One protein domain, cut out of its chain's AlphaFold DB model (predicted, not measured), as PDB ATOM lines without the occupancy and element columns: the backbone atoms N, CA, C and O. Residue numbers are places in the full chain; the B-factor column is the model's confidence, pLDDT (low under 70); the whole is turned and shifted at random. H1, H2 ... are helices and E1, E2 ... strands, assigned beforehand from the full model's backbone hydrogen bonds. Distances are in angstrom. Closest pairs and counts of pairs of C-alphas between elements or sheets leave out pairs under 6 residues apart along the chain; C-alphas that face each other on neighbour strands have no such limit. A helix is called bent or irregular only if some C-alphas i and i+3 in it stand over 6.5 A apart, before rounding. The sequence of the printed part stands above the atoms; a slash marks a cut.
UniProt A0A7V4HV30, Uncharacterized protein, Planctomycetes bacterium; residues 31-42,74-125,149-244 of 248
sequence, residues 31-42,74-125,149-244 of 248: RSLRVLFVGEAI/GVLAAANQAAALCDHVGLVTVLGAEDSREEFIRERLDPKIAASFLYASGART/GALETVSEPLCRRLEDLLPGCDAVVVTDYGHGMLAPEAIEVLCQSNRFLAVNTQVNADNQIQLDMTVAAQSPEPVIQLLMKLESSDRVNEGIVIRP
ATOM      1  N   ARG A  31     198.977 162.117 155.481       91.25
ATOM      2  CA  ARG A  31     199.167 162.636 154.116       91.25
ATOM      3  C   ARG A  31     197.861 162.920 153.382       91.25
ATOM      4  O   ARG A  31     197.776 163.907 152.657       91.25
ATOM      5  N   SER A  32     196.856 162.070 153.585       90.94
ATOM      6  CA  SER A  32     195.556 162.167 152.911       90.94
ATOM      7  C   SER A  32     194.582 163.175 153.534       90.94
ATOM      8  O   SER A  32     193.555 163.474 152.924       90.94
ATOM      9  N   LEU A  33     194.881 163.700 154.729       93.06
ATOM     10  CA  LEU A  33     193.994 164.623 155.429       93.06
ATOM     11  C   LEU A  33     193.965 165.992 154.750       93.06
ATOM     12  O   LEU A  33     194.994 166.539 154.351       93.06
ATOM     13  N   ARG A  34     192.770 166.583 154.695       95.00
ATOM     14  CA  ARG A  34     192.544 167.969 154.279       95.00
ATOM     15  C   ARG A  34     192.545 168.857 155.511       95.00
ATOM     16  O   ARG A  34     191.557 168.905 156.249       95.00
ATOM     17  N   VAL A  35     193.657 169.546 155.733       95.56
ATOM     18  CA  VAL A  35     193.856 170.386 156.918       95.56
ATOM     19  C   VAL A  35     193.749 171.854 156.528       95.56
ATOM     20  O   VAL A  35     194.434 172.303 155.610       95.56
ATOM     21  N   LEU A  36     192.889 172.603 157.219       97.88
ATOM     22  CA  LEU A  36     192.721 174.042 157.019       97.88
ATOM     23  C   LEU A  36     193.455 174.825 158.102       97.88
ATOM     24  O   LEU A  36     193.143 174.684 159.278       97.88
ATOM     25  N   PHE A  37     194.378 175.687 157.697       97.31
ATOM     26  CA  PHE A  37     195.046 176.637 158.576       97.31
ATOM     27  C   PHE A  37     194.336 177.987 158.532       97.31
ATOM     28  O   PHE A  37     194.070 178.514 157.450       97.31
ATOM     29  N   VAL A  38     194.041 178.550 159.701       97.38
ATOM     30  CA  VAL A  38     193.377 179.849 159.849       97.38
ATOM     31  C   VAL A  38     194.163 180.689 160.845       97.38
ATOM     32  O   VAL A  38     194.398 180.259 161.970       97.38
ATOM     33  N   GLY A  39     194.583 181.885 160.454       94.94
ATOM     34  CA  GLY A  39     195.333 182.743 161.362       94.94
ATOM     35  C   GLY A  39     196.051 183.881 160.666       94.94
ATOM     36  O   GLY A  39     195.944 184.067 159.454       94.94
ATOM     37  N   GLU A  40     196.788 184.654 161.451       93.88
ATOM     38  CA  GLU A  40     197.396 185.908 161.008       93.88
ATOM     39  C   GLU A  40     198.660 185.661 160.177       93.88
ATOM     40  O   GLU A  40     199.546 184.887 160.559       93.88
ATOM     41  N   ALA A  41     198.752 186.332 159.025       96.81
ATOM     42  CA  ALA A  41     199.963 186.365 158.222       96.81
ATOM     43  C   ALA A  41     200.943 187.349 158.857       96.81
ATOM     44  O   ALA A  41     200.666 188.545 158.962       96.81
ATOM     45  N   ILE A  42     202.105 186.838 159.256       96.00
ATOM     46  CA  ILE A  42     203.169 187.639 159.857       96.00
ATOM     47  C   ILE A  42     204.420 187.466 159.007       96.00
ATOM     48  O   ILE A  42     204.837 186.349 158.712       96.00
ATOM     49  N   GLY A  74     203.952 183.468 161.342       92.94
ATOM     50  CA  GLY A  74     202.552 183.317 161.730       92.94
ATOM     51  C   GLY A  74     201.936 182.022 161.189       92.94
ATOM     52  O   GLY A  74     202.599 180.982 161.118       92.94
ATOM     53  N   VAL A  75     200.690 182.104 160.717       95.50
ATOM     54  CA  VAL A  75     199.988 180.956 160.116       95.50
ATOM     55  C   VAL A  75     200.712 180.396 158.881       95.50
ATOM     56  O   VAL A  75     200.599 179.210 158.574       95.50
ATOM     57  N   LEU A  76     201.486 181.230 158.173       97.88
ATOM     58  CA  LEU A  76     202.184 180.842 156.944       97.88
ATOM     59  C   LEU A  76     203.258 179.788 157.237       97.88
ATOM     60  O   LEU A  76     203.390 178.812 156.501       97.88
ATOM     61  N   ALA A  77     203.994 179.960 158.341       95.56
ATOM     62  CA  ALA A  77     204.993 178.997 158.794       95.56
ATOM     63  C   ALA A  77     204.345 177.654 159.152       95.56
ATOM     64  O   ALA A  77     204.834 176.605 158.731       95.56
ATOM     65  N   ALA A  78     203.228 177.693 159.887       92.31
ATOM     66  CA  ALA A  78     202.495 176.498 160.294       92.31
ATOM     67  C   ALA A  78     201.954 175.721 159.079       92.31
ATOM     68  O   ALA A  78     202.153 174.510 158.975       92.31
ATOM     69  N   ALA A  79     201.358 176.421 158.109       96.44
ATOM     70  CA  ALA A  79     200.870 175.812 156.872       96.44
ATOM     71  C   ALA A  79     202.007 175.184 156.041       96.44
ATOM     72  O   ALA A  79     201.859 174.072 155.536       96.44
ATOM     73  N   ASN A  80     203.167 175.846 155.948       96.50
ATOM     74  CA  ASN A  80     204.356 175.304 155.280       96.50
ATOM     75  C   ASN A  80     204.879 174.024 155.937       96.50
ATOM     76  O   ASN A  80     205.213 173.064 155.244       96.50
ATOM     77  N   GLN A  81     204.936 173.985 157.268       92.38
ATOM     78  CA  GLN A  81     205.337 172.778 157.994       92.38
ATOM     79  C   GLN A  81     204.352 171.631 157.748       92.38
ATOM     80  O   GLN A  81     204.769 170.496 157.517       92.38
ATOM     81  N   ALA A  82     203.053 171.927 157.722       92.62
ATOM     82  CA  ALA A  82     202.034 170.933 157.421       92.62
ATOM     83  C   ALA A  82     202.118 170.413 155.982       92.62
ATOM     84  O   ALA A  82     201.947 169.218 155.771       92.62
ATOM     85  N   ALA A  83     202.450 171.249 154.995       95.25
ATOM     86  CA  ALA A  83     202.590 170.831 153.594       95.25
ATOM     87  C   ALA A  83     203.747 169.836 153.351       95.25
ATOM     88  O   ALA A  83     203.770 169.122 152.337       95.25
ATOM     89  N   ALA A  84     204.688 169.735 154.298       91.69
ATOM     90  CA  ALA A  84     205.716 168.697 154.303       91.69
ATOM     91  C   ALA A  84     205.166 167.306 154.679       91.69
ATOM     92  O   ALA A  84     205.778 166.298 154.326       91.69
ATOM     93  N   LEU A  85     204.025 167.246 155.378       89.62
ATOM     94  CA  LEU A  85     203.410 166.020 155.901       89.62
ATOM     95  C   LEU A  85     202.041 165.706 155.284       89.62
ATOM     96  O   LEU A  85     201.660 164.542 155.249       89.62
ATOM     97  N   CYS A  86     201.316 166.711 154.796       92.75
ATOM     98  CA  CYS A  86     199.974 166.607 154.230       92.75
ATOM     99  C   CYS A  86     199.987 167.013 152.754       92.75
ATOM    100  O   CYS A  86     200.600 168.014 152.380       92.75
ATOM    101  N   ASP A  87     199.269 166.271 151.912       92.62
ATOM    102  CA  ASP A  87     199.155 166.584 150.483       92.62
ATOM    103  C   ASP A  87     198.038 167.616 150.201       92.62
ATOM    104  O   ASP A  87     197.991 168.197 149.117       92.62
ATOM    105  N   HIS A  88     197.160 167.888 151.180       95.31
ATOM    106  CA  HIS A  88     196.034 168.818 151.057       95.31
ATOM    107  C   HIS A  88     196.009 169.844 152.198       95.31
ATOM    108  O   HIS A  88     195.408 169.620 153.250       95.31
ATOM    109  N   VAL A  89     196.634 171.001 151.969       97.75
ATOM    110  CA  VAL A  89     196.692 172.093 152.950       97.75
ATOM    111  C   VAL A  89     195.921 173.299 152.427       97.75
ATOM    112  O   VAL A  89     196.259 173.866 151.391       97.75
ATOM    113  N   GLY A  90     194.873 173.690 153.145       98.31
ATOM    114  CA  GLY A  90     194.182 174.960 152.947       98.31
ATOM    115  C   GLY A  90     194.755 176.026 153.871       98.31
ATOM    116  O   GLY A  90     195.170 175.721 154.987       98.31
ATOM    117  N   LEU A  91     194.746 177.279 153.430       98.69
ATOM    118  CA  LEU A  91     195.167 178.418 154.241       98.69
ATOM    119  C   LEU A  91     194.174 179.569 154.062       98.69
ATOM    120  O   LEU A  91     193.925 179.992 152.937       98.69
ATOM    121  N   VAL A  92     193.649 180.107 155.160       98.62
ATOM    122  CA  VAL A  92     192.878 181.356 155.194       98.62
ATOM    123  C   VAL A  92     193.605 182.341 156.093       98.62
ATOM    124  O   VAL A  92     193.859 182.067 157.264       98.62
ATOM    125  N   THR A  93     193.947 183.494 155.534       98.19
ATOM    126  CA  THR A  93     194.654 184.545 156.260       98.19
ATOM    127  C   THR A  93     194.314 185.923 155.706       98.19
ATOM    128  O   THR A  93     193.658 186.047 154.666       98.19
ATOM    129  N   VAL A  94     194.749 186.959 156.413       97.81
ATOM    130  CA  VAL A  94     194.472 188.358 156.102       97.81
ATOM    131  C   VAL A  94     195.784 189.077 155.834       97.81
ATOM    132  O   VAL A  94     196.720 188.994 156.627       97.81
ATOM    133  N   LEU A  95     195.837 189.785 154.711       98.12
ATOM    134  CA  LEU A  95     196.928 190.665 154.320       98.12
ATOM    135  C   LEU A  95     196.470 192.121 154.439       98.12
ATOM    136  O   LEU A  95     195.282 192.429 154.327       98.12
ATOM    137  N   GLY A  96     197.410 193.036 154.637       97.19
ATOM    138  CA  GLY A  96     197.110 194.462 154.586       97.19
ATOM    139  C   GLY A  96     196.917 194.954 153.153       97.19
ATOM    140  O   GLY A  96     197.717 194.627 152.281       97.19
ATOM    141  N   ALA A  97     195.887 195.751 152.882       96.31
ATOM    142  CA  ALA A  97     195.666 196.313 151.548       96.31
ATOM    143  C   ALA A  97     196.704 197.388 151.165       96.31
ATOM    144  O   ALA A  97     197.027 197.524 149.987       96.31
ATOM    145  N   GLU A  98     197.249 198.123 152.142       95.75
ATOM    146  CA  GLU A  98     198.243 199.188 151.906       95.75
ATOM    147  C   GLU A  98     199.648 198.626 151.648       95.75
ATOM    148  O   GLU A  98     200.470 199.236 150.963       95.75
ATOM    149  N   ASP A  99     199.941 197.455 152.218       97.12
ATOM    150  CA  ASP A  99     201.193 196.724 152.035       97.12
ATOM    151  C   ASP A  99     200.946 195.225 152.255       97.12
ATOM    152  O   ASP A  99     201.042 194.706 153.374       97.12
ATOM    153  N   SER A 100     200.562 194.524 151.186       97.62
ATOM    154  CA  SER A 100     200.105 193.129 151.270       97.62
ATOM    155  C   SER A 100     201.232 192.125 151.446       97.62
ATOM    156  O   SER A 100     201.000 191.017 151.922       97.62
ATOM    157  N   ARG A 101     202.455 192.481 151.029       97.94
ATOM    158  CA  ARG A 101     203.607 191.562 150.987       97.94
ATOM    159  C   ARG A 101     203.286 190.250 150.244       97.94
ATOM    160  O   ARG A 101     203.958 189.244 150.447       97.94
ATOM    161  N   GLU A 102     202.269 190.253 149.381       98.31
ATOM    162  CA  GLU A 102     201.685 189.029 148.834       98.31
ATOM    163  C   GLU A 102     202.660 188.274 147.931       98.31
ATOM    164  O   GLU A 102     202.750 187.056 148.027       98.31
ATOM    165  N   GLU A 103     203.419 188.982 147.093       98.00
ATOM    166  CA  GLU A 103     204.445 188.377 146.237       98.00
ATOM    167  C   GLU A 103     205.475 187.610 147.078       98.00
ATOM    168  O   GLU A 103     205.666 186.410 146.888       98.00
ATOM    169  N   PHE A 104     206.030 188.265 148.102       98.31
ATOM    170  CA  PHE A 104     206.954 187.656 149.060       98.31
ATOM    171  C   PHE A 104     206.365 186.411 149.741       98.31
ATOM    172  O   PHE A 104     207.075 185.419 149.938       98.31
ATOM    173  N   ILE A 105     205.082 186.468 150.120       98.44
ATOM    174  CA  ILE A 105     204.372 185.362 150.772       98.44
ATOM    175  C   ILE A 105     204.194 184.203 149.794       98.44
ATOM    176  O   ILE A 105     204.542 183.074 150.128       98.44
ATOM    177  N   ARG A 106     203.703 184.466 148.579       98.06
ATOM    178  CA  ARG A 106     203.483 183.440 147.550       98.06
ATOM    179  C   ARG A 106     204.776 182.735 147.157       98.06
ATOM    180  O   ARG A 106     204.753 181.525 146.983       98.06
ATOM    181  N   GLU A 107     205.891 183.456 147.077       98.06
ATOM    182  CA  GLU A 107     207.214 182.870 146.823       98.06
ATOM    183  C   GLU A 107     207.682 181.901 147.919       98.06
ATOM    184  O   GLU A 107     208.512 181.032 147.660       98.06
ATOM    185  N   ARG A 108     207.193 182.068 149.154       97.75
ATOM    186  CA  ARG A 108     207.624 181.301 150.336       97.75
ATOM    187  C   ARG A 108     206.616 180.264 150.799       97.75
ATOM    188  O   ARG A 108     206.933 179.509 151.717       97.75
ATOM    189  N   LEU A 109     205.423 180.233 150.219       97.75
ATOM    190  CA  LEU A 109     204.450 179.182 150.480       97.75
ATOM    191  C   LEU A 109     204.768 177.949 149.636       97.75
ATOM    192  O   LEU A 109     205.110 178.052 148.458       97.75
ATOM    193  N   ASP A 110     204.621 176.771 150.238       97.25
ATOM    194  CA  ASP A 110     204.663 175.510 149.508       97.25
ATOM    195  C   ASP A 110     203.556 175.507 148.433       97.25
ATOM    196  O   ASP A 110     202.409 175.867 148.723       97.25
ATOM    197  N   PRO A 111     203.857 175.102 147.186       95.44
ATOM    198  CA  PRO A 111     202.898 175.139 146.083       95.44
ATOM    199  C   PRO A 111     201.661 174.251 146.293       95.44
ATOM    200  O   PRO A 111     200.673 174.422 145.580       95.44
ATOM    201  N   LYS A 112     201.684 173.308 147.246       93.88
ATOM    202  CA  LYS A 112     200.512 172.502 147.626       93.88
ATOM    203  C   LYS A 112     199.496 173.278 148.466       93.88
ATOM    204  O   LYS A 112     198.372 172.809 148.634       93.88
ATOM    205  N   ILE A 113     199.876 174.431 149.021       98.06
ATOM    206  CA  ILE A 113     199.008 175.214 149.896       98.06
ATOM    207  C   ILE A 113     197.989 175.980 149.052       98.06
ATOM    208  O   ILE A 113     198.317 176.915 148.318       98.06
ATOM    209  N   ALA A 114     196.717 175.626 149.208       98.00
ATOM    210  CA  ALA A 114     195.594 176.361 148.648       98.00
ATOM    211  C   ALA A 114     195.314 177.611 149.501       98.00
ATOM    212  O   ALA A 114     194.473 177.601 150.404       98.00
ATOM    213  N   ALA A 115     196.061 178.682 149.228       98.06
ATOM    214  CA  ALA A 115     195.980 179.935 149.971       98.06
ATOM    215  C   ALA A 115     194.794 180.816 149.544       98.06
ATOM    216  O   ALA A 115     194.577 181.088 148.362       98.06
ATOM    217  N   SER A 116     194.064 181.313 150.538       98.25
ATOM    218  CA  SER A 116     192.970 182.268 150.431       98.25
ATOM    219  C   SER A 116     193.324 183.525 151.217       98.25
ATOM    220  O   SER A 116     193.265 183.530 152.447       98.25
ATOM    221  N   PHE A 117     193.668 184.591 150.498       98.44
ATOM    222  CA  PHE A 117     193.999 185.882 151.091       98.44
ATOM    223  C   PHE A 117     192.776 186.795 151.119       98.44
ATOM    224  O   PHE A 117     192.132 187.022 150.095       98.44
ATOM    225  N   LEU A 118     192.463 187.300 152.307       98.19
ATOM    226  CA  LEU A 118     191.571 188.437 152.513       98.19
ATOM    227  C   LEU A 118     192.417 189.700 152.671       98.19
ATOM    228  O   LEU A 118     193.586 189.610 153.042       98.19
ATOM    229  N   TYR A 119     191.836 190.869 152.413       97.50
ATOM    230  CA  TYR A 119     192.568 192.136 152.447       97.50
ATOM    231  C   TYR A 119     191.897 193.117 153.405       97.50
ATOM    232  O   TYR A 119     190.747 193.502 153.194       97.50
ATOM    233  N   ALA A 120     192.623 193.522 154.445       96.06
ATOM    234  CA  ALA A 120     192.184 194.525 155.407       96.06
ATOM    235  C   ALA A 120     192.495 195.936 154.886       96.06
ATOM    236  O   ALA A 120     193.655 196.285 154.644       96.06
ATOM    237  N   SER A 121     191.454 196.750 154.691       92.38
ATOM    238  CA  SER A 121     191.591 198.127 154.201       92.38
ATOM    239  C   SER A 121     192.270 199.013 155.245       92.38
ATOM    240  O   SER A 121     191.927 198.947 156.421       92.38
ATOM    241  N   GLY A 122     193.200 199.874 154.821       90.19
ATOM    242  CA  GLY A 122     193.944 200.749 155.735       90.19
ATOM    243  C   GLY A 122     194.958 200.023 156.626       90.19
ATOM    244  O   GLY A 122     195.473 200.633 157.558       90.19
ATOM    245  N   ALA A 123     195.240 198.745 156.352       93.56
ATOM    246  CA  ALA A 123     196.212 197.942 157.082       93.56
ATOM    247  C   ALA A 123     197.435 197.610 156.223       93.56
ATOM    248  O   ALA A 123     197.337 197.415 155.006       93.56
ATOM    249  N   ARG A 124     198.575 197.431 156.882       96.50
ATOM    250  CA  ARG A 124     199.766 196.738 156.385       96.50
ATOM    251  C   ARG A 124     199.773 195.305 156.908       96.50
ATOM    252  O   ARG A 124     199.298 195.028 158.007       96.50
ATOM    253  N   THR A 125     200.346 194.386 156.138       97.81
ATOM    254  CA  THR A 125     200.598 193.022 156.624       97.81
ATOM    255  C   THR A 125     201.575 193.076 157.788       97.81
ATOM    256  O   THR A 125     202.588 193.775 157.705       97.81
ATOM    257  N   GLY A 149     193.539 197.045 165.178       83.38
ATOM    258  CA  GLY A 149     192.095 197.075 164.902       83.38
ATOM    259  C   GLY A 149     191.717 197.003 163.418       83.38
ATOM    260  O   GLY A 149     190.563 196.743 163.088       83.38
ATOM    261  N   ALA A 150     192.666 197.165 162.490       85.94
ATOM    262  CA  ALA A 150     192.345 197.157 161.063       85.94
ATOM    263  C   ALA A 150     191.931 195.763 160.544       85.94
ATOM    264  O   ALA A 150     191.177 195.668 159.574       85.94
ATOM    265  N   LEU A 151     192.361 194.679 161.205       87.19
ATOM    266  CA  LEU A 151     191.972 193.309 160.842       87.19
ATOM    267  C   LEU A 151     190.501 192.993 161.154       87.19
ATOM    268  O   LEU A 151     189.912 192.154 160.480       87.19
ATOM    269  N   GLU A 152     189.860 193.709 162.079       85.19
ATOM    270  CA  GLU A 152     188.438 193.503 162.398       85.19
ATOM    271  C   GLU A 152     187.528 193.823 161.197       85.19
ATOM    272  O   GLU A 152     186.440 193.261 161.050       85.19
ATOM    273  N   THR A 153     188.006 194.666 160.270       87.94
ATOM    274  CA  THR A 153     187.280 195.047 159.046       87.94
ATOM    275  C   THR A 153     186.987 193.870 158.116       87.94
ATOM    276  O   THR A 153     186.106 193.976 157.261       87.94
ATOM    277  N   VAL A 154     187.685 192.740 158.280       93.81
ATOM    278  CA  VAL A 154     187.487 191.541 157.460       93.81
ATOM    279  C   VAL A 154     186.682 190.440 158.158       93.81
ATOM    280  O   VAL A 154     186.612 189.336 157.623       93.81
ATOM    281  N   SER A 155     186.040 190.713 159.303       93.94
ATOM    282  CA  SER A 155     185.261 189.704 160.045       93.94
ATOM    283  C   SER A 155     184.188 189.026 159.175       93.94
ATOM    284  O   SER A 155     184.172 187.803 159.042       93.94
ATOM    285  N   GLU A 156     183.347 189.801 158.483       95.75
ATOM    286  CA  GLU A 156     182.302 189.253 157.604       95.75
ATOM    287  C   GLU A 156     182.857 188.407 156.434       95.75
ATOM    288  O   GLU A 156     182.419 187.262 156.269       95.75
ATOM    289  N   PRO A 157     183.807 188.894 155.606       97.12
ATOM    290  CA  PRO A 157     184.368 188.074 154.534       97.12
ATOM    291  C   PRO A 157     185.150 186.863 155.061       97.12
ATOM    292  O   PRO A 157     185.167 185.832 154.386       97.12
ATOM    293  N   LEU A 158     185.747 186.945 156.255       97.38
ATOM    294  CA  LEU A 158     186.368 185.802 156.921       97.38
ATOM    295  C   LEU A 158     185.334 184.738 157.276       97.38
ATOM    296  O   LEU A 158     185.518 183.587 156.888       97.38
ATOM    297  N   CYS A 159     184.232 185.113 157.929       97.31
ATOM    298  CA  CYS A 159     183.157 184.184 158.284       97.31
ATOM    299  C   CYS A 159     182.625 183.447 157.052       97.31
ATOM    300  O   CYS A 159     182.645 182.218 157.022       97.31
ATOM    301  N   ARG A 160     182.274 184.180 155.986       97.88
ATOM    302  CA  ARG A 160     181.795 183.576 154.729       97.88
ATOM    303  C   ARG A 160     182.812 182.604 154.137       97.88
ATOM    304  O   ARG A 160     182.468 181.509 153.702       97.88
ATOM    305  N   ARG A 161     184.094 182.983 154.138       98.00
ATOM    306  CA  ARG A 161     185.148 182.129 153.587       98.00
ATOM    307  C   ARG A 161     185.355 180.859 154.410       98.00
ATOM    308  O   ARG A 161     185.650 179.811 153.838       98.00
ATOM    309  N   LEU A 162     185.220 180.947 155.730       97.38
ATOM    310  CA  LEU A 162     185.265 179.791 156.617       97.38
ATOM    311  C   LEU A 162     184.070 178.867 156.360       97.38
ATOM    312  O   LEU A 162     184.278 177.675 156.154       97.38
ATOM    313  N   GLU A 163     182.851 179.401 156.291       96.31
ATOM    314  CA  GLU A 163     181.633 178.631 155.992       96.31
ATOM    315  C   GLU A 163     181.739 177.842 154.678       96.31
ATOM    316  O   GLU A 163     181.323 176.683 154.623       96.31
ATOM    317  N   ASP A 164     182.363 178.422 153.650       97.19
ATOM    318  CA  ASP A 164     182.594 177.754 152.364       97.19
ATOM    319  C   ASP A 164     183.596 176.589 152.457       97.19
ATOM    320  O   ASP A 164     183.445 175.566 151.784       97.19
ATOM    321  N   LEU A 165     184.664 176.747 153.247       96.81
ATOM    322  CA  LEU A 165     185.802 175.822 153.255       96.81
ATOM    323  C   LEU A 165     185.666 174.710 154.298       96.81
ATOM    324  O   LEU A 165     186.011 173.560 154.016       96.81
ATOM    325  N   LEU A 166     185.136 175.026 155.482       94.62
ATOM    326  CA  LEU A 166     185.026 174.106 156.618       94.62
ATOM    327  C   LEU A 166     184.332 172.770 156.283       94.62
ATOM    328  O   LEU A 166     184.810 171.730 156.751       94.62
ATOM    329  N   PRO A 167     183.262 172.715 155.457       94.50
ATOM    330  CA  PRO A 167     182.627 171.451 155.086       94.50
ATOM    331  C   PRO A 167     183.565 170.463 154.373       94.50
ATOM    332  O   PRO A 167     183.361 169.246 154.450       94.50
ATOM    333  N   GLY A 168     184.586 170.984 153.687       92.25
ATOM    334  CA  GLY A 168     185.559 170.234 152.899       92.25
ATOM    335  C   GLY A 168     186.825 169.832 153.654       92.25
ATOM    336  O   GLY A 168     187.733 169.300 153.020       92.25
ATOM    337  N   CYS A 169     186.913 170.066 154.963       92.88
ATOM    338  CA  CYS A 169     188.118 169.798 155.748       92.88
ATOM    339  C   CYS A 169     187.910 168.653 156.742       92.88
ATOM    340  O   CYS A 169     186.802 168.419 157.233       92.88
ATOM    341  N   ASP A 170     188.990 167.942 157.053       90.88
ATOM    342  CA  ASP A 170     189.001 166.875 158.057       90.88
ATOM    343  C   ASP A 170     189.450 167.427 159.421       90.88
ATOM    344  O   ASP A 170     188.920 167.032 160.461       90.88
ATOM    345  N   ALA A 171     190.356 168.412 159.404       91.06
ATOM    346  CA  ALA A 171     190.835 169.135 160.575       91.06
ATOM    347  C   ALA A 171     191.052 170.627 160.274       91.06
ATOM    348  O   ALA A 171     191.309 171.021 159.133       91.06
ATOM    349  N   VAL A 172     190.980 171.443 161.320       91.75
ATOM    350  CA  VAL A 172     191.230 172.884 161.298       91.75
ATOM    351  C   VAL A 172     192.274 173.206 162.359       91.75
ATOM    352  O   VAL A 172     192.151 172.775 163.506       91.75
ATOM    353  N   VAL A 173     193.293 173.964 161.975       91.94
ATOM    354  CA  VAL A 173     194.343 174.465 162.860       91.94
ATOM    355  C   VAL A 173     194.274 175.982 162.868       91.94
ATOM    356  O   VAL A 173     194.437 176.631 161.836       91.94
ATOM    357  N   VAL A 174     194.030 176.549 164.040       90.94
ATOM    358  CA  VAL A 174     193.943 177.990 164.249       90.94
ATOM    359  C   VAL A 174     195.213 178.469 164.933       90.94
ATOM    360  O   VAL A 174     195.600 177.911 165.958       90.94
ATOM    361  N   THR A 175     195.847 179.504 164.392       87.75
ATOM    362  CA  THR A 175     196.964 180.200 165.043       87.75
ATOM    363  C   THR A 175     196.567 181.647 165.308       87.75
ATOM    364  O   THR A 175     196.489 182.445 164.369       87.75
ATOM    365  N   ASP A 176     196.312 181.970 166.571       86.81
ATOM    366  CA  ASP A 176     195.940 183.310 167.026       86.81
ATOM    367  C   ASP A 176     197.132 183.978 167.720       86.81
ATOM    368  O   ASP A 176     197.595 183.510 168.768       86.81
ATOM    369  N   TYR A 177     197.641 185.059 167.126       84.25
ATOM    370  CA  TYR A 177     198.726 185.859 167.694       84.25
ATOM    371  C   TYR A 177     198.216 187.141 168.360       84.25
ATOM    372  O   TYR A 177     199.042 187.920 168.843       84.25
ATOM    373  N   GLY A 178     196.890 187.321 168.435       84.50
ATOM    374  CA  GLY A 178     196.223 188.382 169.179       84.50
ATOM    375  C   GLY A 178     196.216 189.744 168.488       84.50
ATOM    376  O   GLY A 178     196.143 190.758 169.181       84.50
ATOM    377  N   HIS A 179     196.282 189.795 167.152       87.25
ATOM    378  CA  HIS A 179     196.245 191.048 166.381       87.25
ATOM    379  C   HIS A 179     194.852 191.394 165.812       87.25
ATOM    380  O   HIS A 179     194.708 192.383 165.090       87.25
ATOM    381  N   GLY A 180     193.816 190.631 166.180       87.06
ATOM    382  CA  GLY A 180     192.411 190.963 165.922       87.06
ATOM    383  C   GLY A 180     191.818 190.370 164.642       87.06
ATOM    384  O   GLY A 180     190.742 190.793 164.227       87.06
ATOM    385  N   MET A 181     192.474 189.391 164.003       91.44
ATOM    386  CA  MET A 181     191.870 188.679 162.865       91.44
ATOM    387  C   MET A 181     190.639 187.850 163.266       91.44
ATOM    388  O   MET A 181     189.666 187.779 162.516       91.44
ATOM    389  N   LEU A 182     190.697 187.169 164.412       89.75
ATOM    390  CA  LEU A 182     189.663 186.233 164.861       89.75
ATOM    391  C   LEU A 182     188.655 186.937 165.771       89.75
ATOM    392  O   LEU A 182     188.657 186.745 166.983       89.75
ATOM    393  N   ALA A 183     187.788 187.743 165.163       88.94
ATOM    394  CA  ALA A 183     186.655 188.347 165.858       88.94
ATOM    395  C   ALA A 183     185.688 187.270 166.416       88.94
ATOM    396  O   ALA A 183     185.676 186.136 165.913       88.94
ATOM    397  N   PRO A 184     184.850 187.597 167.421       87.44
ATOM    398  CA  PRO A 184     183.931 186.646 168.054       87.44
ATOM    399  C   PRO A 184     183.066 185.839 167.077       87.44
ATOM    400  O   PRO A 184     182.846 184.648 167.292       87.44
ATOM    401  N   GLU A 185     182.627 186.446 165.974       90.38
ATOM    402  CA  GLU A 185     181.804 185.788 164.956       90.38
ATOM    403  C   GLU A 185     182.582 184.687 164.218       90.38
ATOM    404  O   GLU A 185     182.075 183.584 164.015       90.38
ATOM    405  N   ALA A 186     183.849 184.939 163.876       91.44
ATOM    406  CA  ALA A 186     184.702 183.941 163.233       91.44
ATOM    407  C   ALA A 186     185.008 182.773 164.185       91.44
ATOM    408  O   ALA A 186     185.035 181.613 163.765       91.44
ATOM    409  N   ILE A 187     185.195 183.065 165.477       88.69
ATOM    410  CA  ILE A 187     185.368 182.049 166.525       88.69
ATOM    411  C   ILE A 187     184.120 181.164 166.621       88.69
ATOM    412  O   ILE A 187     184.240 179.939 166.713       88.69
ATOM    413  N   GLU A 188     182.929 181.759 166.572       87.88
ATOM    414  CA  GLU A 188     181.665 181.026 166.600       87.88
ATOM    415  C   GLU A 188     181.528 180.089 165.391       87.88
ATOM    416  O   GLU A 188     181.272 178.897 165.578       87.88
ATOM    417  N   VAL A 189     181.812 180.575 164.176       91.56
ATOM    418  CA  VAL A 189     181.817 179.759 162.947       91.56
ATOM    419  C   VAL A 189     182.772 178.565 163.072       91.56
ATOM    420  O   VAL A 189     182.407 177.427 162.762       91.56
ATOM    421  N   LEU A 190     183.991 178.789 163.576       88.44
ATOM    422  CA  LEU A 190     184.981 177.726 163.791       88.44
ATOM    423  C   LEU A 190     184.483 176.681 164.798       88.44
ATOM    424  O   LEU A 190     184.613 175.478 164.555       88.44
ATOM    425  N   CYS A 191     183.874 177.124 165.900       86.31
ATOM    426  CA  CYS A 191     183.357 176.245 166.948       86.31
ATOM    427  C   CYS A 191     182.127 175.436 166.506       86.31
ATOM    428  O   CYS A 191     181.950 174.308 166.963       86.31
ATOM    429  N   GLN A 192     181.296 175.979 165.613       87.50
ATOM    430  CA  GLN A 192     180.093 175.316 165.093       87.50
ATOM    431  C   GLN A 192     180.379 174.349 163.930       87.50
ATOM    432  O   GLN A 192     179.511 173.570 163.540       87.50
ATOM    433  N   SER A 193     181.602 174.349 163.393       81.75
ATOM    434  CA  SER A 193     181.984 173.585 162.196       81.75
ATOM    435  C   SER A 193     181.907 172.053 162.325       81.75
ATOM    436  O   SER A 193     181.992 171.348 161.314       81.75
ATOM    437  N   ASN A 194     181.774 171.517 163.547       81.81
ATOM    438  CA  ASN A 194     181.858 170.084 163.879       81.81
ATOM    439  C   ASN A 194     183.126 169.383 163.340       81.81
ATOM    440  O   ASN A 194     183.159 168.156 163.202       81.81
ATOM    441  N   ARG A 195     184.180 170.147 163.026       84.38
ATOM    442  CA  ARG A 195     185.485 169.621 162.615       84.38
ATOM    443  C   ARG A 195     186.400 169.456 163.810       84.38
ATOM    444  O   ARG A 195     186.217 170.093 164.845       84.38
ATOM    445  N   PHE A 196     187.398 168.591 163.650       86.44
ATOM    446  CA  PHE A 196     188.501 168.557 164.594       86.44
ATOM    447  C   PHE A 196     189.182 169.926 164.576       86.44
ATOM    448  O   PHE A 196     189.648 170.363 163.524       86.44
ATOM    449  N   LEU A 197     189.204 170.598 165.722       84.19
ATOM    450  CA  LEU A 197     189.727 171.950 165.861       84.19
ATOM    451  C   LEU A 197     190.911 171.920 166.824       84.19
ATOM    452  O   LEU A 197     190.752 171.564 167.994       84.19
ATOM    453  N   ALA A 198     192.084 172.287 166.317       85.88
ATOM    454  CA  ALA A 198     193.279 172.559 167.097       85.88
ATOM    455  C   ALA A 198     193.531 174.067 167.104       85.88
ATOM    456  O   ALA A 198     193.457 174.714 166.063       85.88
ATOM    457  N   VAL A 199     193.829 174.631 168.266       80.88
ATOM    458  CA  VAL A 199     194.057 176.067 168.440       80.88
ATOM    459  C   VAL A 199     195.396 176.267 169.131       80.88
ATOM    460  O   VAL A 199     195.639 175.664 170.172       80.88
ATOM    461  N   ASN A 200     196.242 177.113 168.554       81.44
ATOM    462  CA  ASN A 200     197.454 177.641 169.160       81.44
ATOM    463  C   ASN A 200     197.241 179.138 169.402       81.44
ATOM    464  O   ASN A 200     197.159 179.914 168.449       81.44
ATOM    465  N   THR A 201     197.118 179.525 170.670       72.69
ATOM    466  CA  THR A 201     197.051 180.927 171.091       72.69
ATOM    467  C   THR A 201     198.374 181.306 171.738       72.69
ATOM    468  O   THR A 201     198.799 180.705 172.728       72.69
ATOM    469  N   GLN A 202     199.054 182.304 171.175       63.88
ATOM    470  CA  GLN A 202     200.319 182.788 171.728       63.88
ATOM    471  C   GLN A 202     200.104 184.063 172.526       63.88
ATOM    472  O   GLN A 202     199.450 184.988 172.054       63.88
ATOM    473  N   VAL A 203     200.705 184.137 173.717       54.94
ATOM    474  CA  VAL A 203     200.780 185.371 174.509       54.94
ATOM    475  C   VAL A 203     201.896 186.259 173.940       54.94
ATOM    476  O   VAL A 203     203.072 185.999 174.191       54.94
ATOM    477  N   ASN A 204     201.550 187.315 173.200       59.59
ATOM    478  CA  ASN A 204     202.501 188.343 172.748       59.59
ATOM    479  C   ASN A 204     202.435 189.615 173.613       59.59
ATOM    480  O   ASN A 204     201.490 189.823 174.369       59.59
ATOM    481  N   ALA A 205     203.446 190.485 173.511       53.69
ATOM    482  CA  ALA A 205     203.546 191.706 174.325       53.69
ATOM    483  C   ALA A 205     202.396 192.714 174.106       53.69
ATOM    484  O   ALA A 205     202.155 193.542 174.980       53.69
ATOM    485  N   ASP A 206     201.700 192.626 172.970       52.75
ATOM    486  CA  ASP A 206     200.567 193.482 172.579       52.75
ATOM    487  C   ASP A 206     199.210 192.747 172.664       52.75
ATOM    488  O   ASP A 206     198.225 193.158 172.061       52.75
ATOM    489  N   ASN A 207     199.139 191.613 173.375       56.84
ATOM    490  CA  ASN A 207     197.939 190.780 173.329       56.84
ATOM    491  C   ASN A 207     196.722 191.394 174.023       56.84
ATOM    492  O   ASN A 207     196.727 191.636 175.231       56.84
ATOM    493  N   GLN A 208     195.613 191.406 173.286       53.16
ATOM    494  CA  GLN A 208     194.283 191.151 173.829       53.16
ATOM    495  C   GLN A 208     193.875 189.734 173.406       53.16
ATOM    496  O   GLN A 208     193.298 189.550 172.339       53.16
ATOM    497  N   ILE A 209     194.212 188.712 174.205       50.38
ATOM    498  CA  ILE A 209     193.757 187.337 173.926       50.38
ATOM    499  C   ILE A 209     192.234 187.333 173.981       50.38
ATOM    500  O   ILE A 209     191.660 187.466 175.060       50.38
ATOM    501  N   GLN A 210     191.588 187.175 172.829       47.94
ATOM    502  CA  GLN A 210     190.141 186.967 172.766       47.94
ATOM    503  C   GLN A 210     189.797 185.474 172.899       47.94
ATOM    504  O   GLN A 210     188.738 185.125 173.415       47.94
ATOM    505  N   LEU A 211     190.728 184.587 172.528       45.44
ATOM    506  CA  LEU A 211     190.620 183.139 172.701       45.44
ATOM    507  C   LEU A 211     191.231 182.671 174.034       45.44
ATOM    508  O   LEU A 211     192.287 182.039 174.066       45.44
ATOM    509  N   ASP A 212     190.549 182.931 175.152       38.62
ATOM    510  CA  ASP A 212     190.824 182.231 176.419       38.62
ATOM    511  C   ASP A 212     190.085 180.884 176.427       38.62
ATOM    512  O   ASP A 212     189.038 180.691 177.049       38.62
ATOM    513  N   MET A 213     190.586 179.938 175.635       38.50
ATOM    514  CA  MET A 213     190.006 178.601 175.563       38.50
ATOM    515  C   MET A 213     190.646 177.705 176.621       38.50
ATOM    516  O   MET A 213     191.496 176.870 176.334       38.50
ATOM    517  N   THR A 214     190.196 177.825 177.869       28.47
ATOM    518  CA  THR A 214     190.456 176.796 178.884       28.47
ATOM    519  C   THR A 214     189.651 175.533 178.549       28.47
ATOM    520  O   THR A 214     188.558 175.359 179.072       28.47
ATOM    521  N   VAL A 215     190.159 174.636 177.692       32.47
ATOM    522  CA  VAL A 215     189.689 173.234 177.608       32.47
ATOM    523  C   VAL A 215     190.821 172.315 177.135       32.47
ATOM    524  O   VAL A 215     191.319 172.442 176.025       32.47
ATOM    525  N   ALA A 216     191.200 171.344 177.964       26.34
ATOM    526  CA  ALA A 216     192.126 170.275 177.609       26.34
ATOM    527  C   ALA A 216     191.414 169.172 176.807       26.34
ATOM    528  O   ALA A 216     190.358 168.701 177.229       26.34
ATOM    529  N   ALA A 217     192.022 168.684 175.720       31.73
ATOM    530  CA  ALA A 217     191.711 167.357 175.193       31.73
ATOM    531  C   ALA A 217     192.899 166.420 175.369       31.73
ATOM    532  O   ALA A 217     194.035 166.729 175.016       31.73
ATOM    533  N   GLN A 218     192.602 165.234 175.885       28.52
ATOM    534  CA  GLN A 218     193.458 164.071 175.742       28.52
ATOM    535  C   GLN A 218     193.218 163.508 174.337       28.52
ATOM    536  O   GLN A 218     192.147 162.971 174.065       28.52
ATOM    537  N   SER A 219     194.190 163.653 173.432       35.97
ATOM    538  CA  SER A 219     194.176 162.899 172.175       35.97
ATOM    539  C   SER A 219     194.661 161.468 172.447       35.97
ATOM    540  O   SER A 219     195.735 161.312 173.041       35.97
ATOM    541  N   PRO A 220     193.918 160.423 172.033       35.56
ATOM    542  CA  PRO A 220     194.384 159.041 172.110       35.56
ATOM    543  C   PRO A 220     195.483 158.733 171.082       35.56
ATOM    544  O   PRO A 220     196.101 157.677 171.173       35.56
ATOM    545  N   GLU A 221     195.746 159.628 170.120       46.66
ATOM    546  CA  GLU A 221     196.728 159.380 169.068       46.66
ATOM    547  C   GLU A 221     198.164 159.703 169.521       46.66
ATOM    548  O   GLU A 221     198.497 160.864 169.793       46.66
ATOM    549  N   PRO A 222     199.058 158.702 169.561       40.03
ATOM    550  CA  PRO A 222     200.407 158.849 170.106       40.03
ATOM    551  C   PRO A 222     201.265 159.881 169.361       40.03
ATOM    552  O   PRO A 222     202.092 160.564 169.964       40.03
ATOM    553  N   VAL A 223     201.060 160.025 168.048       39.59
ATOM    554  CA  VAL A 223     201.831 160.942 167.191       39.59
ATOM    555  C   VAL A 223     201.558 162.403 167.549       39.59
ATOM    556  O   VAL A 223     202.491 163.199 167.627       39.59
ATOM    557  N   ILE A 224     200.306 162.748 167.862       44.38
ATOM    558  CA  ILE A 224     199.931 164.100 168.300       44.38
ATOM    559  C   ILE A 224     200.568 164.408 169.663       44.38
ATOM    560  O   ILE A 224     201.110 165.493 169.863       44.38
ATOM    561  N   GLN A 225     200.606 163.431 170.577       39.84
ATOM    562  CA  GLN A 225     201.289 163.588 171.867       39.84
ATOM    563  C   GLN A 225     202.809 163.769 171.723       39.84
ATOM    564  O   GLN A 225     203.421 164.481 172.521       39.84
ATOM    565  N   LEU A 226     203.424 163.121 170.727       40.91
ATOM    566  CA  LEU A 226     204.842 163.280 170.409       40.91
ATOM    567  C   LEU A 226     205.142 164.688 169.884       40.91
ATOM    568  O   LEU A 226     206.078 165.315 170.377       40.91
ATOM    569  N   LEU A 227     204.336 165.197 168.950       39.41
ATOM    570  CA  LEU A 227     204.497 166.545 168.393       39.41
ATOM    571  C   LEU A 227     204.349 167.626 169.475       39.41
ATOM    572  O   LEU A 227     205.248 168.448 169.635       39.41
ATOM    573  N   MET A 228     203.314 167.530 170.316       41.72
ATOM    574  CA  MET A 228     203.105 168.454 171.442       41.72
ATOM    575  C   MET A 228     204.279 168.488 172.431       41.72
ATOM    576  O   MET A 228     204.666 169.548 172.920       41.72
ATOM    577  N   LYS A 229     204.864 167.325 172.750       42.03
ATOM    578  CA  LYS A 229     205.980 167.238 173.708       42.03
ATOM    579  C   LYS A 229     207.305 167.720 173.129       42.03
ATOM    580  O   LYS A 229     208.124 168.248 173.881       42.03
ATOM    581  N   LEU A 230     207.518 167.546 171.825       36.53
ATOM    582  CA  LEU A 230     208.697 168.075 171.142       36.53
ATOM    583  C   LEU A 230     208.641 169.608 171.074       36.53
ATOM    584  O   LEU A 230     209.644 170.245 171.391       36.53
ATOM    585  N   GLU A 231     207.477 170.201 170.796       38.53
ATOM    586  CA  GLU A 231     207.293 171.664 170.805       38.53
ATOM    587  C   GLU A 231     207.453 172.274 172.207       38.53
ATOM    588  O   GLU A 231     208.172 173.262 172.374       38.53
ATOM    589  N   SER A 232     206.914 171.631 173.253       36.88
ATOM    590  CA  SER A 232     207.051 172.114 174.643       36.88
ATOM    591  C   SER A 232     208.493 172.146 175.170       36.88
ATOM    592  O   SER A 232     208.761 172.751 176.207       36.88
ATOM    593  N   SER A 233     209.424 171.471 174.486       34.81
ATOM    594  CA  SER A 233     210.820 171.399 174.916       34.81
ATOM    595  C   SER A 233     211.664 172.606 174.495       34.81
ATOM    596  O   SER A 233     212.763 172.756 175.026       34.81
ATOM    597  N   ASP A 234     211.141 173.489 173.626       30.62
ATOM    598  CA  ASP A 234     211.902 174.627 173.097       30.62
ATOM    599  C   ASP A 234     211.400 176.037 173.490       30.62
ATOM    600  O   ASP A 234     212.218 176.958 173.399       30.62
ATOM    601  N   ARG A 235     210.164 176.282 173.983       31.92
ATOM    602  CA  ARG A 235     209.729 177.630 174.460       31.92
ATOM    603  C   ARG A 235     208.649 177.647 175.559       31.92
ATOM    604  O   ARG A 235     207.857 176.731 175.716       31.92
ATOM    605  N   VAL A 236     208.674 178.738 176.332       32.50
ATOM    606  CA  VAL A 236     207.816 179.092 177.481       32.50
ATOM    607  C   VAL A 236     206.423 179.558 177.014       32.50
ATOM    608  O   VAL A 236     206.351 180.445 176.172       32.50
ATOM    609  N   ASN A 237     205.357 179.037 177.643       30.95
ATOM    610  CA  ASN A 237     203.944 179.469 177.551       30.95
ATOM    611  C   ASN A 237     203.249 179.356 176.175       30.95
ATOM    612  O   ASN A 237     202.739 180.342 175.649       30.95
ATOM    613  N   GLU A 238     203.128 178.141 175.640       41.16
ATOM    614  CA  GLU A 238     202.259 177.854 174.488       41.16
ATOM    615  C   GLU A 238     201.161 176.858 174.902       41.16
ATOM    616  O   GLU A 238     201.444 175.823 175.511       41.16
ATOM    617  N   GLY A 239     199.894 177.194 174.634       39.88
ATOM    618  CA  GLY A 239     198.742 176.336 174.905       39.88
ATOM    619  C   GLY A 239     198.145 175.823 173.600       39.88
ATOM    620  O   GLY A 239     197.578 176.605 172.843       39.88
ATOM    621  N   ILE A 240     198.254 174.518 173.338       39.72
ATOM    622  CA  ILE A 240     197.542 173.867 172.231       39.72
ATOM    623  C   ILE A 240     196.245 173.267 172.778       39.72
ATOM    624  O   ILE A 240     196.272 172.359 173.612       39.72
ATOM    625  N   VAL A 241     195.106 173.759 172.294       44.94
ATOM    626  CA  VAL A 241     193.767 173.282 172.663       44.94
ATOM    627  C   VAL A 241     193.199 172.462 171.514       44.94
ATOM    628  O   VAL A 241     193.047 172.966 170.408       44.94
ATOM    629  N   ILE A 242     192.880 171.193 171.771       41.12
ATOM    630  CA  ILE A 242     192.272 170.278 170.796       41.12
ATOM    631  C   ILE A 242     190.815 170.013 171.199       41.12
ATOM    632  O   ILE A 242     190.531 169.860 172.384       41.12
ATOM    633  N   ARG A 243     189.882 169.909 170.243       39.53
ATOM    634  CA  ARG A 243     188.536 169.353 170.479       39.53
ATOM    635  C   ARG A 243     188.273 168.123 169.601       39.53
ATOM    636  O   ARG A 243     188.516 168.189 168.395       39.53
ATOM    637  N   PRO A 244     187.760 167.011 170.167       33.88
ATOM    638  CA  PRO A 244     187.297 165.887 169.365       33.88
ATOM    639  C   PRO A 244     186.031 166.252 168.577       33.88
ATOM    640  O   PRO A 244     185.276 167.151 168.954       33.88
TER     641      PRO A 244
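This is residues 31 to 42, 74 to 125 and 149 to 244 of the 248 residues of an uncharacterized protein of Planctomycetes bacterium (UniProt A0A7V4HV30). A twisted sheet of six strands makes the core, with the long helix H3 over one face and the shorter H1 over the other; H4 runs side by side with H3, and H2 is near H1. Past the edge strand E6, residues 220 to 227, of which 222 to 227 belong to H5, stick out after a long unnamed stretch. The printed part has 160 residues, with five named helices and six named strands in the order E1 H1 E2 H2 E3 H3 E4 H4 E5 H5 E6, and its class is mixed. The sheet, E3 E2 E1 E4 E5 E6, is mixed, with E6 antiparallel to E5. The whole is compact and rounded, with a radius of gyration of the C-alphas of 15.1 A and spans of 44 by 33 by 32 A.

The sheet runs from E3, residues 113 to 120, through E2, residues 88 to 96, E1, residues 34 to 39, E4, residues 171 to 176, and E5, residues 196 to 202, to E6, residues 238 to 243. The first five strands are parallel neighbours: within hydrogen-bond range are N 116 and O 91, 2.7 A, N 37 and O 90, 2.8 A, N 173 and O 36, 2.8 A, and N 174 and O 198, 2.8 A. E5 and E6 are antiparallel at 163 degrees, with N 199 and O 241 at 2.8 A. H3, residues 150 to 168, and H1, residues 75 to 83, are on opposite faces, making three layers, helices on both faces of a sheet. H3 has a height over the sheet of 8.2 A and runs along the strands, at 8 degrees to E2 on the local plane; its closest C-alphas to E3 are those of Leu 151 and Ala 120, 5.6 A. H1, at a height over the sheet of 7.5 A, runs along E1 at 3 degrees on the local plane; Val 75 and Gly 39 have their closest C-alphas, 5.1 A. With its residues 155 to 163 alone, H3 touches H4, residues 184 to 192, at a shallow tilt of 12 degrees, the same way; the closest C-alphas are those of Cys 159 and Ala 186, 5.2 A. H2, residues 102 to 108, and H4 only graze the sheet. H2 is close to H1 but not clearly touching, the closest C-alphas being those of Ile 105 and Leu 76, 8.0 A. E2, H2, E3 and E4, H4, E5 are strand-helix-strand units, two parallel neighbour strands with a helix between, each with a right-handed crossover. H5, residues 222 to 231, is not on the sheet, but only just, with 4 pairs of C-alphas within 10 A. Every O i to N i+4 pair is within hydrogen-bond range in H1, H2, H4 and H5, but 9 of 15 in H3.

E2 is 25.9 A long, E3 21.2 A and E5 19.8 A. H3 is 28.9 A long and irregular, with C-alphas 153 and 156 7.8 A apart and a kink of 52 degrees near residue 157. E1 begins at C-alpha 34 (192.544, 167.969, 154.279), and E6 ends at C-alpha 243 (188.536, 169.353, 170.479).

The two C-alphas farthest apart are those of Glu 98 and Pro 220, 45.1 A. Residues 43 to 73 and 126 to 148 are not printed, with gaps of 4.8 A from C-alpha 42 to C-alpha 74 and 12.5 A from C-alpha 125 to C-alpha 149. The link from E5 to H5, 19 residues, is long. Mean pLDDT of the printed part is 79.1, and residues 202 to 244 are under 70.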